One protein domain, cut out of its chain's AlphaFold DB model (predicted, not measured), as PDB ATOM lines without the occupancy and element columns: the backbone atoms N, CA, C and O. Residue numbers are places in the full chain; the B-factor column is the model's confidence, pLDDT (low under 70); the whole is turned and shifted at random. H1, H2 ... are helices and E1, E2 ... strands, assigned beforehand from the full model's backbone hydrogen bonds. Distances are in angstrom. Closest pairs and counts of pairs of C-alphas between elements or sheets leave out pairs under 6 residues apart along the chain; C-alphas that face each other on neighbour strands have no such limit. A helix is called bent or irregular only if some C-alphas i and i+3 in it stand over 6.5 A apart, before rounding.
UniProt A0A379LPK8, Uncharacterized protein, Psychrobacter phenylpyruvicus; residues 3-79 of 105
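AT A GLANCE: This is residues 3 to 79 of the 105 residues of an uncharacterized protein of Psychrobacter phenylpyruvicus (UniProt A0A379LPK8). Look for a slab of three antiparallel strands, with helix H1 set off from it and a thin arm holding the short helices H2 and H3 reaching away along the long axis. Residues 49 to 60 lead from H1 into this arm, where residues 58 to 65 and 67 to 73 stick out. The printed part has 77 residues with three named strands, then three named helices, in the order E1 E2 E3 H1 H2 H3; the sheet's order is E1 - E2 - E3, and the class is mixed. The whole is only just loose, close to extended, with a radius of gyration of the C-alphas of 17.1 A and spans of 52 by 27 by 26 A.

IN THESE COORDINATES: Find C-alpha 3 at (12.554, -47.003, -8.377); from there E1, residues 3 to 10, runs 23.8 A. E2, residues 13 to 20, covers 23.1 A, and E3, residues 25 to 31, 19.3 A. H1, residues 37 to 48, begins at C-alpha 37 (38.148, -38.508, 8.062) and measures 14.2 A. H2 is residues 61 to 67, 9.8 A; H3, residues 72 to 77, 9.0 A, ends at C-alpha 77 (28.416, -22.286, 32.935).

HOW THE PARTS SIT: The strands form a meander, each the antiparallel neighbour of the one before. In the hairpin E1 and E2, at 173 degrees, find N 8 and O 15 at 2.9 A. In the hairpin E2 and E3, at 163 degrees, find N 18 and O 27 at 2.9 A. H1 is not on the sheet, with 2 pairs of C-alphas within 10 A, and is irregular: C-alphas 43 and 46 are 7.3 A apart. H2 and H3 are only just apart, closest 8.0 A. Every O i to N i+4 pair is within hydrogen-bond range in H2 and H3; in H1, 6 of 8.

THE WHOLE: The C-alphas of Asn 22 and Ser 73, the two farthest apart, are 52.3 A from each other. The printed part has no cut. The link from H1 to H2, 12 residues, is long. Mean pLDDT of the printed part is 82.7; look for values under 70 at residues 59, 63 to 64, 67 to 68 and 70.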
ATOM      1  N   THR A   3      12.449 -45.957  -7.343       75.00
ATOM      2  CA  THR A   3      12.554 -47.003  -8.377       75.00
ATOM      3  C   THR A   3      13.517 -48.105  -7.974       75.00
ATOM      4  O   THR A   3      13.316 -49.258  -8.337       75.00
ATOM      5  N   SER A   4      14.551 -47.750  -7.218       84.81
ATOM      6  CA  SER A   4      15.497 -48.685  -6.629       84.81
ATOM      7  C   SER A   4      16.163 -48.032  -5.425       84.81
ATOM      8  O   SER A   4      16.415 -46.823  -5.414       84.81
ATOM      9  N   SER A   5      16.436 -48.840  -4.413       92.31
ATOM     10  CA  SER A   5      17.219 -48.459  -3.247       92.31
ATOM     11  C   SER A   5      17.981 -49.675  -2.750       92.31
ATOM     12  O   SER A   5      17.524 -50.808  -2.920       92.31
ATOM     13  N   PHE A   6      19.136 -49.440  -2.148       93.00
ATOM     14  CA  PHE A   6      19.879 -50.464  -1.432       93.00
ATOM     15  C   PHE A   6      20.579 -49.838  -0.233       93.00
ATOM     16  O   PHE A   6      20.793 -48.626  -0.193       93.00
ATOM     17  N   ASN A   7      20.945 -50.697   0.705       95.00
ATOM     18  CA  ASN A   7      21.730 -50.364   1.875       95.00
ATOM     19  C   ASN A   7      22.912 -51.339   1.943       95.00
ATOM     20  O   ASN A   7      22.751 -52.522   1.620       95.00
ATOM     21  N   VAL A   8      24.094 -50.829   2.282       92.44
ATOM     22  CA  VAL A   8      25.292 -51.639   2.522       92.44
ATOM     23  C   VAL A   8      25.973 -51.144   3.787       92.44
ATOM     24  O   VAL A   8      26.301 -49.963   3.900       92.44
ATOM     25  N   GLU A   9      26.230 -52.073   4.694       92.69
ATOM     26  CA  GLU A   9      26.981 -51.841   5.918       92.69
ATOM     27  C   GLU A   9      28.440 -52.271   5.716       92.69
ATOM     28  O   GLU A   9      28.723 -53.354   5.191       92.69
ATOM     29  N   PHE A  10      29.362 -51.401   6.111       87.62
ATOM     30  CA  PHE A  10      30.797 -51.640   6.130       87.62
ATOM     31  C   PHE A  10      31.309 -51.538   7.567       87.62
ATOM     32  O   PHE A  10      30.620 -51.046   8.458       87.62
ATOM     33  N   ASP A  11      32.543 -51.986   7.791       86.44
ATOM     34  CA  ASP A  11      33.200 -51.800   9.082       86.44
ATOM     35  C   ASP A  11      33.466 -50.300   9.309       86.44
ATOM     36  O   ASP A  11      34.323 -49.704   8.653       86.44
ATOM     37  N   GLY A  12      32.665 -49.679  10.178       84.19
ATOM     38  CA  GLY A  12      32.781 -48.273  10.568       84.19
ATOM     39  C   GLY A  12      32.044 -47.248   9.695       84.19
ATOM     40  O   GLY A  12      32.323 -46.058   9.835       84.19
ATOM     41  N   TYR A  13      31.151 -47.654   8.782       86.88
ATOM     42  CA  TYR A  13      30.184 -46.753   8.128       86.88
ATOM     43  C   TYR A  13      29.078 -47.523   7.394       86.88
ATOM     44  O   TYR A  13      29.232 -48.678   7.004       86.88
ATOM     45  N   GLU A  14      27.967 -46.845   7.127       91.31
ATOM     46  CA  GLU A  14      26.819 -47.387   6.400       91.31
ATOM     47  C   GLU A  14      26.497 -46.510   5.189       91.31
ATOM     48  O   GLU A  14      26.574 -45.283   5.266       91.31
ATOM     49  N   ILE A  15      26.138 -47.128   4.062       91.62
ATOM     50  CA  ILE A  15      25.751 -46.430   2.836       91.62
ATOM     51  C   ILE A  15      24.312 -46.769   2.461       91.62
ATOM     52  O   ILE A  15      24.000 -47.907   2.110       91.62
ATOM     53  N   ASP A  16      23.482 -45.732   2.382       93.06
ATOM     54  CA  ASP A  16      22.160 -45.779   1.772       93.06
ATOM     55  C   ASP A  16      22.186 -45.154   0.380       93.06
ATOM     56  O   ASP A  16      22.576 -43.999   0.187       93.06
ATOM     57  N   PHE A  17      21.695 -45.900  -0.605       93.12
ATOM     58  CA  PHE A  17      21.515 -45.408  -1.962       93.12
ATOM     59  C   PHE A  17      20.047 -45.439  -2.367       93.12
ATOM     60  O   PHE A  17      19.342 -46.425  -2.152       93.12
ATOM     61  N   THR A  18      19.586 -44.378  -3.028       94.31
ATOM     62  CA  THR A  18      18.227 -44.294  -3.575       94.31
ATOM     63  C   THR A  18      18.212 -43.614  -4.939       94.31
ATOM     64  O   THR A  18      18.742 -42.518  -5.105       94.31
ATOM     65  N   TYR A  19      17.518 -44.219  -5.908       92.12
ATOM     66  CA  TYR A  19      17.206 -43.591  -7.192       92.12
ATOM     67  C   TYR A  19      15.744 -43.132  -7.262       92.12
ATOM     68  O   TYR A  19      14.796 -43.929  -7.185       92.12
ATOM     69  N   ILE A  20      15.562 -41.831  -7.487       91.19
ATOM     70  CA  ILE A  20      14.259 -41.175  -7.592       91.19
ATOM     71  C   ILE A  20      13.936 -40.951  -9.077       91.19
ATOM     72  O   ILE A  20      14.353 -39.957  -9.669       91.19
ATOM     73  N   ALA A  21      13.153 -41.850  -9.690       86.38
ATOM     74  CA  ALA A  21      12.879 -41.817 -11.135       86.38
ATOM     75  C   ALA A  21      12.272 -40.499 -11.632       86.38
ATOM     76  O   ALA A  21      12.642 -40.027 -12.706       86.38
ATOM     77  N   ASN A  22      11.354 -39.896 -10.869       87.44
ATOM     78  CA  ASN A  22      10.651 -38.685 -11.310       87.44
ATOM     79  C   ASN A  22      11.605 -37.503 -11.528       87.44
ATOM     80  O   ASN A  22      11.391 -36.713 -12.441       87.44
ATOM     81  N   SER A  23      12.633 -37.380 -10.689       85.38
ATOM     82  CA  SER A  23      13.631 -36.312 -10.776       85.38
ATOM     83  C   SER A  23      14.917 -36.756 -11.473       85.38
ATOM     84  O   SER A  23      15.746 -35.911 -11.793       85.38
ATOM     85  N   LYS A  24      15.078 -38.062 -11.733       87.88
ATOM     86  CA  LYS A  24      16.315 -38.682 -12.232       87.88
ATOM     87  C   LYS A  24      17.522 -38.375 -11.337       87.88
ATOM     88  O   LYS A  24      18.631 -38.183 -11.826       87.88
ATOM     89  N   ILE A  25      17.287 -38.317 -10.027       88.00
ATOM     90  CA  ILE A  25      18.310 -38.024  -9.020       88.00
ATOM     91  C   ILE A  25      18.736 -39.321  -8.339       88.00
ATOM     92  O   ILE A  25      17.892 -40.126  -7.937       88.00
ATOM     93  N   ASN A  26      20.050 -39.476  -8.186       89.69
ATOM     94  CA  ASN A  26      20.664 -40.463  -7.311       89.69
ATOM     95  C   ASN A  26      20.994 -39.788  -5.979       89.69
ATOM     96  O   ASN A  26      21.621 -38.729  -5.969       89.69
ATOM     97  N   VAL A  27      20.575 -40.395  -4.877       89.81
ATOM     98  CA  VAL A  27      20.863 -39.941  -3.516       89.81
ATOM     99  C   VAL A  27      21.767 -40.973  -2.863       89.81
ATOM    100  O   VAL A  27      21.459 -42.163  -2.896       89.81
ATOM    101  N   LEU A  28      22.869 -40.499  -2.293       89.75
ATOM    102  CA  LEU A  28      23.810 -41.279  -1.501       89.75
ATOM    103  C   LEU A  28      23.868 -40.647  -0.110       89.75
ATOM    104  O   LEU A  28      24.169 -39.457  -0.002       89.75
ATOM    105  N   ILE A  29      23.563 -41.418   0.926       89.88
ATOM    106  CA  ILE A  29      23.674 -41.000   2.325       89.88
ATOM    107  C   ILE A  29      24.677 -41.932   2.991       89.88
ATOM    108  O   ILE A  29      24.631 -43.140   2.777       89.88
ATOM    109  N   ILE A  30      25.600 -41.354   3.753       88.12
ATOM    110  CA  ILE A  30      26.603 -42.101   4.504       88.12
ATOM    111  C   ILE A  30      26.368 -41.809   5.974       88.12
ATOM    112  O   ILE A  30      26.424 -40.650   6.388       88.12
ATOM    113  N   ASN A  31      26.077 -42.858   6.730       87.81
ATOM    114  CA  ASN A  31      25.724 -42.798   8.140       87.81
ATOM    115  C   ASN A  31      26.788 -43.501   8.985       87.81
ATOM    116  O   ASN A  31      27.622 -44.239   8.459       87.81
ATOM    117  N   ASN A  32      26.733 -43.268  10.301       85.56
ATOM    118  CA  ASN A  32      27.517 -43.996  11.305       85.56
ATOM    119  C   ASN A  32      29.020 -44.056  10.981       85.56
ATOM    120  O   ASN A  32      29.644 -45.105  11.069       85.56
ATOM    121  N   ILE A  33      29.584 -42.924  10.550       84.38
ATOM    122  CA  ILE A  33      30.998 -42.819  10.187       84.38
ATOM    123  C   ILE A  33      31.838 -42.871  11.470       84.38
ATOM    124  O   ILE A  33      31.888 -41.899  12.222       84.38
ATOM    125  N   GLU A  34      32.524 -43.988  11.675       85.81
ATOM    126  CA  GLU A  34      33.459 -44.247  12.777       85.81
ATOM    127  C   GLU A  34      34.921 -44.364  12.300       85.81
ATOM    128  O   GLU A  34      35.836 -44.490  13.115       85.81
ATOM    129  N   ILE A  35      35.156 -44.300  10.986       81.88
ATOM    130  CA  ILE A  35      36.493 -44.300  10.372       81.88
ATOM    131  C   ILE A  35      37.149 -42.910  10.375       81.88
ATOM    132  O   ILE A  35      36.481 -41.882  10.527       81.88
ATOM    133  N   ASP A  36      38.470 -42.869  10.162       82.81
ATOM    134  CA  ASP A  36      39.212 -41.608  10.048       82.81
ATOM    135  C   ASP A  36      38.697 -40.752   8.879       82.81
ATOM    136  O   ASP A  36      38.372 -41.250   7.797       82.81
ATOM    137  N   LEU A  37      38.665 -39.431   9.072       77.50
ATOM    138  CA  LEU A  37      38.148 -38.508   8.062       77.50
ATOM    139  C   LEU A  37      38.978 -38.508   6.773       77.50
ATOM    140  O   LEU A  37      38.396 -38.341   5.703       77.50
ATOM    141  N   ASN A  38      40.297 -38.720   6.839       80.81
ATOM    142  CA  ASN A  38      41.126 -38.790   5.630       80.81
ATOM    143  C   ASN A  38      40.865 -40.084   4.856       80.81
ATOM    144  O   ASN A  38      40.896 -40.093   3.624       80.81
ATOM    145  N   GLU A  39      40.598 -41.178   5.573       84.00
ATOM    146  CA  GLU A  39      40.213 -42.451   4.968       84.00
ATOM    147  C   GLU A  39      38.862 -42.321   4.257       84.00
ATOM    148  O   GLU A  39      38.751 -42.651   3.073       84.00
ATOM    149  N   LEU A  40      37.868 -41.733   4.932       82.75
ATOM    150  CA  LEU A  40      36.577 -41.422   4.326       82.75
ATOM    151  C   LEU A  40      36.733 -40.505   3.105       82.75
ATOM    152  O   LEU A  40      36.150 -40.767   2.053       82.75
ATOM    153  N   GLU A  41      37.530 -39.441   3.204       82.75
ATOM    154  CA  GLU A  41      37.772 -38.530   2.083       82.75
ATOM    155  C   GLU A  41      38.386 -39.264   0.885       82.75
ATOM    156  O   GLU A  41      37.963 -39.049  -0.252       82.75
ATOM    157  N   GLY A  42      39.315 -40.193   1.126       85.94
ATOM    158  CA  GLY A  42      39.882 -41.059   0.094       85.94
ATOM    159  C   GLY A  42      38.824 -41.882  -0.648       85.94
ATOM    160  O   GLY A  42      38.858 -41.958  -1.880       85.94
ATOM    161  N   ILE A  43      37.848 -42.431   0.081       83.38
ATOM    162  CA  ILE A  43      36.713 -43.179  -0.485       83.38
ATOM    163  C   ILE A  43      35.807 -42.256  -1.317       83.38
ATOM    164  O   ILE A  43      35.348 -42.636  -2.397       83.38
ATOM    165  N   LEU A  44      35.565 -41.030  -0.846       84.94
ATOM    166  CA  LEU A  44      34.638 -40.083  -1.476       84.94
ATOM    167  C   LEU A  44      35.255 -39.256  -2.601       84.94
ATOM    168  O   LEU A  44      34.521 -38.698  -3.418       84.94
ATOM    169  N   MET A  45      36.582 -39.185  -2.692       86.00
ATOM    170  CA  MET A  45      37.282 -38.361  -3.677       86.00
ATOM    171  C   MET A  45      36.825 -38.557  -5.129       86.00
ATOM    172  O   MET A  45      36.672 -37.557  -5.838       86.00
ATOM    173  N   PRO A  46      36.575 -39.785  -5.617       84.94
ATOM    174  CA  PRO A  46      36.048 -39.985  -6.965       84.94
ATOM    175  C   PRO A  46      34.671 -39.337  -7.178       84.94
ATOM    176  O   PRO A  46      34.404 -38.816  -8.260       84.94
ATOM    177  N   LEU A  47      33.815 -39.337  -6.150       82.69
ATOM    178  CA  LEU A  47      32.487 -38.721  -6.191       82.69
ATOM    179  C   LEU A  47      32.591 -37.195  -6.120       82.69
ATOM    180  O   LEU A  47      31.992 -36.501  -6.935       82.69
ATOM    181  N   LEU A  48      33.417 -36.678  -5.207       82.38
ATOM    182  CA  LEU A  48      33.616 -35.241  -4.987       82.38
ATOM    183  C   LEU A  48      34.250 -34.525  -6.188       82.38
ATOM    184  O   LEU A  48      34.025 -33.336  -6.390       82.38
ATOM    185  N   LYS A  49      35.003 -35.244  -7.028       85.12
ATOM    186  CA  LYS A  49      35.573 -34.706  -8.275       85.12
ATOM    187  C   LYS A  49      34.584 -34.656  -9.443       85.12
ATOM    188  O   LYS A  49      34.922 -34.117 -10.497       85.12
ATOM    189  N   SER A  50      33.386 -35.221  -9.301       84.06
ATOM    190  CA  SER A  50      32.379 -35.216 -10.364       84.06
ATOM    191  C   SER A  50      31.673 -33.862 -10.453       84.06
ATOM    192  O   SER A  50      31.087 -33.389  -9.485       84.06
ATOM    193  N   SER A  51      31.628 -33.271 -11.649       82.50
ATOM    194  CA  SER A  51      30.913 -32.008 -11.901       82.50
ATOM    195  C   SER A  51      29.389 -32.118 -11.780       82.50
ATOM    196  O   SER A  51      28.694 -31.107 -11.821       82.50
ATOM    197  N   TYR A  52      28.861 -33.339 -11.669       81.19
ATOM    198  CA  TYR A  52      27.434 -33.620 -11.506       81.19
ATOM    199  C   TYR A  52      27.073 -34.034 -10.076       81.19
ATOM    200  O   TYR A  52      25.938 -34.438  -9.826       81.19
ATOM    201  N   PHE A  53      28.030 -33.977  -9.149       80.06
ATOM    202  CA  PHE A  53      27.832 -34.380  -7.768       80.06
ATOM    203  C   PHE A  53      27.663 -33.149  -6.879       80.06
ATOM    204  O   PHE A  53      28.583 -32.356  -6.695       80.06
ATOM    205  N   LEU A  54      26.457 -32.987  -6.336       80.06
ATOM    206  CA  LEU A  54      26.171 -32.016  -5.287       80.06
ATOM    207  C   LEU A  54      26.286 -32.727  -3.939       80.06
ATOM    208  O   LEU A  54      25.667 -33.772  -3.747       80.06
ATOM    209  N   HIS A  55      27.048 -32.153  -3.013       78.56
ATOM    210  CA  HIS A  55      27.271 -32.730  -1.692       78.56
ATOM    211  C   HIS A  55      26.985 -31.717  -0.582       78.56
ATOM    212  O   HIS A  55      27.065 -30.506  -0.780       78.56
ATOM    213  N   GLY A  56      26.659 -32.238   0.597       74.56
ATOM    214  CA  GLY A  56      26.500 -31.482   1.831       74.56
ATOM    215  C   GLY A  56      26.816 -32.391   3.011       74.56
ATOM    216  O   GLY A  56      26.497 -33.578   2.974       74.56
ATOM    217  N   ARG A  57      27.478 -31.850   4.035       73.38
ATOM    218  CA  ARG A  57      27.751 -32.564   5.285       73.38
ATOM    219  C   ARG A  57      26.781 -32.058   6.340       73.38
ATOM    220  O   ARG A  57      26.702 -30.855   6.568       73.38
ATOM    221  N   VAL A  58      26.076 -32.979   6.979       72.38
ATOM    222  CA  VAL A  58      25.316 -32.699   8.196       72.38
ATOM    223  C   VAL A  58      26.131 -33.274   9.344       72.38
ATOM    224  O   VAL A  58      26.548 -34.427   9.282       72.38
ATOM    225  N   TYR A  59      26.414 -32.461  10.348       68.81
ATOM    226  CA  TYR A  59      27.059 -32.900  11.578       68.81
ATOM    227  C   TYR A  59      26.313 -32.292  12.761       68.81
ATOM    228  O   TYR A  59      25.682 -31.241  12.629       68.81
ATOM    229  N   ASP A  60      26.351 -32.980  13.898       75.69
ATOM    230  CA  ASP A  60      25.806 -32.452  15.142       75.69
ATOM    231  C   ASP A  60      26.800 -31.432  15.706       75.69
ATOM    232  O   ASP A  60      27.794 -31.784  16.338       75.69
ATOM    233  N   GLU A  61      26.544 -30.156  15.416       73.19
ATOM    234  CA  GLU A  61      27.352 -29.030  15.891       73.19
ATOM    235  C   GLU A  61      27.451 -29.010  17.418       73.19
ATOM    236  O   GLU A  61      28.507 -28.695  17.964       73.19
ATOM    237  N   GLY A  62      26.370 -29.366  18.117       73.88
ATOM    238  CA  GLY A  62      26.364 -29.419  19.568       73.88
ATOM    239  C   GLY A  62      27.321 -30.496  20.055       73.88
ATOM    240  O   GLY A  62      28.204 -30.216  20.862       73.88
ATOM    241  N   TYR A  63      27.177 -31.714  19.543       68.88
ATOM    242  CA  TYR A  63      28.076 -32.808  19.883       68.88
ATOM    243  C   TYR A  63      29.540 -32.456  19.589       68.88
ATOM    244  O   TYR A  63      30.370 -32.584  20.481       68.88
ATOM    245  N   ASP A  64      29.846 -31.946  18.395       67.00
ATOM    246  CA  ASP A  64      31.207 -31.571  17.992       67.00
ATOM    247  C   ASP A  64      31.796 -30.476  18.896       67.00
ATOM    248  O   ASP A  64      32.909 -30.607  19.410       67.00
ATOM    249  N   THR A  65      31.011 -29.435  19.186       73.50
ATOM    250  CA  THR A  65      31.411 -28.350  20.093       73.50
ATOM    251  C   THR A  65      31.742 -28.891  21.478       73.50
ATOM    252  O   THR A  65      32.788 -28.574  22.038       73.50
ATOM    253  N   TRP A  66      30.865 -29.721  22.045       72.94
ATOM    254  CA  TRP A  66      31.024 -30.237  23.403       72.94
ATOM    255  C   TRP A  66      31.984 -31.417  23.503       72.94
ATOM    256  O   TRP A  66      32.416 -31.730  24.603       72.94
ATOM    257  N   GLN A  67      32.334 -32.088  22.413       67.69
ATOM    258  CA  GLN A  67      33.392 -33.094  22.422       67.69
ATOM    259  C   GLN A  67      34.776 -32.431  22.405       67.69
ATOM    260  O   GLN A  67      35.703 -32.932  23.037       67.69
ATOM    261  N   ASN A  68      34.900 -31.301  21.706       66.69
ATOM    262  CA  ASN A  68      36.165 -30.598  21.498       66.69
ATOM    263  C   ASN A  68      36.364 -29.384  22.432       66.69
ATOM    264  O   ASN A  68      37.330 -28.640  22.269       66.69
ATOM    265  N   MET A  69      35.463 -29.144  23.393       76.19
ATOM    266  CA  MET A  69      35.574 -28.033  24.344       76.19
ATOM    267  C   MET A  69      36.647 -28.334  25.399       76.19
ATOM    268  O   MET A  69      36.431 -29.093  26.340       76.19
ATOM    269  N   ASP A  70      37.810 -27.701  25.260       67.69
ATOM    270  CA  ASP A  70      38.949 -27.899  26.168       67.69
ATOM    271  C   ASP A  70      38.765 -27.210  27.538       67.69
ATOM    272  O   ASP A  70      39.427 -27.565  28.519       67.69
ATOM    273  N   ASP A  71      37.878 -26.215  27.624       78.69
ATOM    274  CA  ASP A  71      37.640 -25.437  28.838       78.69
ATOM    275  C   ASP A  71      36.490 -26.026  29.667       78.69
ATOM    276  O   ASP A  71      35.316 -25.945  29.308       78.69
ATOM    277  N   VAL A  72      36.826 -26.590  30.829       75.00
ATOM    278  CA  VAL A  72      35.846 -27.182  31.754       75.00
ATOM    279  C   VAL A  72      34.831 -26.141  32.243       75.00
ATOM    280  O   VAL A  72      33.661 -26.475  32.433       75.00
ATOM    281  N   SER A  73      35.233 -24.872  32.373       77.69
ATOM    282  CA  SER A  73      34.338 -23.808  32.841       77.69
ATOM    283  C   SER A  73      33.171 -23.562  31.879       77.69
ATOM    284  O   SER A  73      32.081 -23.184  32.310       77.69
ATOM    285  N   TYR A  74      33.342 -23.864  30.587       78.56
ATOM    286  CA  TYR A  74      32.263 -23.786  29.604       78.56
ATOM    287  C   TYR A  74      31.156 -24.810  29.858       78.56
ATOM    288  O   TYR A  74      29.986 -24.497  29.632       78.56
ATOM    289  N   TYR A  75      31.483 -26.006  30.354       78.81
ATOM    290  CA  TYR A  75      30.469 -26.997  30.722       78.81
ATOM    291  C   TYR A  75      29.727 -26.582  31.992       78.81
ATOM    292  O   TYR A  75      28.503 -26.677  32.034       78.81
ATOM    293  N   GLU A  76      30.452 -26.067  32.990       79.69
ATOM    294  CA  GLU A  76      29.886 -25.613  34.268       79.69
ATOM    295  C   GLU A  76      28.908 -24.443  34.076       79.69
ATOM    296  O   GLU A  76      27.801 -24.470  34.610       79.69
ATOM    297  N   VAL A  77      29.272 -23.448  33.254       85.00
ATOM    298  CA  VAL A  77      28.416 -22.286  32.935       85.00
ATOM    299  C   VAL A  77      27.156 -22.687  32.163       85.00
ATOM    300  O   VAL A  77      26.125 -22.031  32.293       85.00
ATOM    301  N   ASN A  78      27.221 -23.758  31.369       82.75
ATOM    302  CA  ASN A  78      26.092 -24.258  30.579       82.75
ATOM    303  C   ASN A  78      25.357 -25.430  31.253       82.75
ATOM    304  O   ASN A  78      24.557 -26.094  30.593       82.75
ATOM    305  N   GLU A  79      25.634 -25.693  32.536       84.56
ATOM    306  CA  GLU A  79      25.021 -26.761  33.342       84.56
ATOM    307  C   GLU A  79      25.066 -28.147  32.664       84.56
ATOM    308  O   GLU A  79      24.162 -28.973  32.817       84.56
TER     309      GLU A  79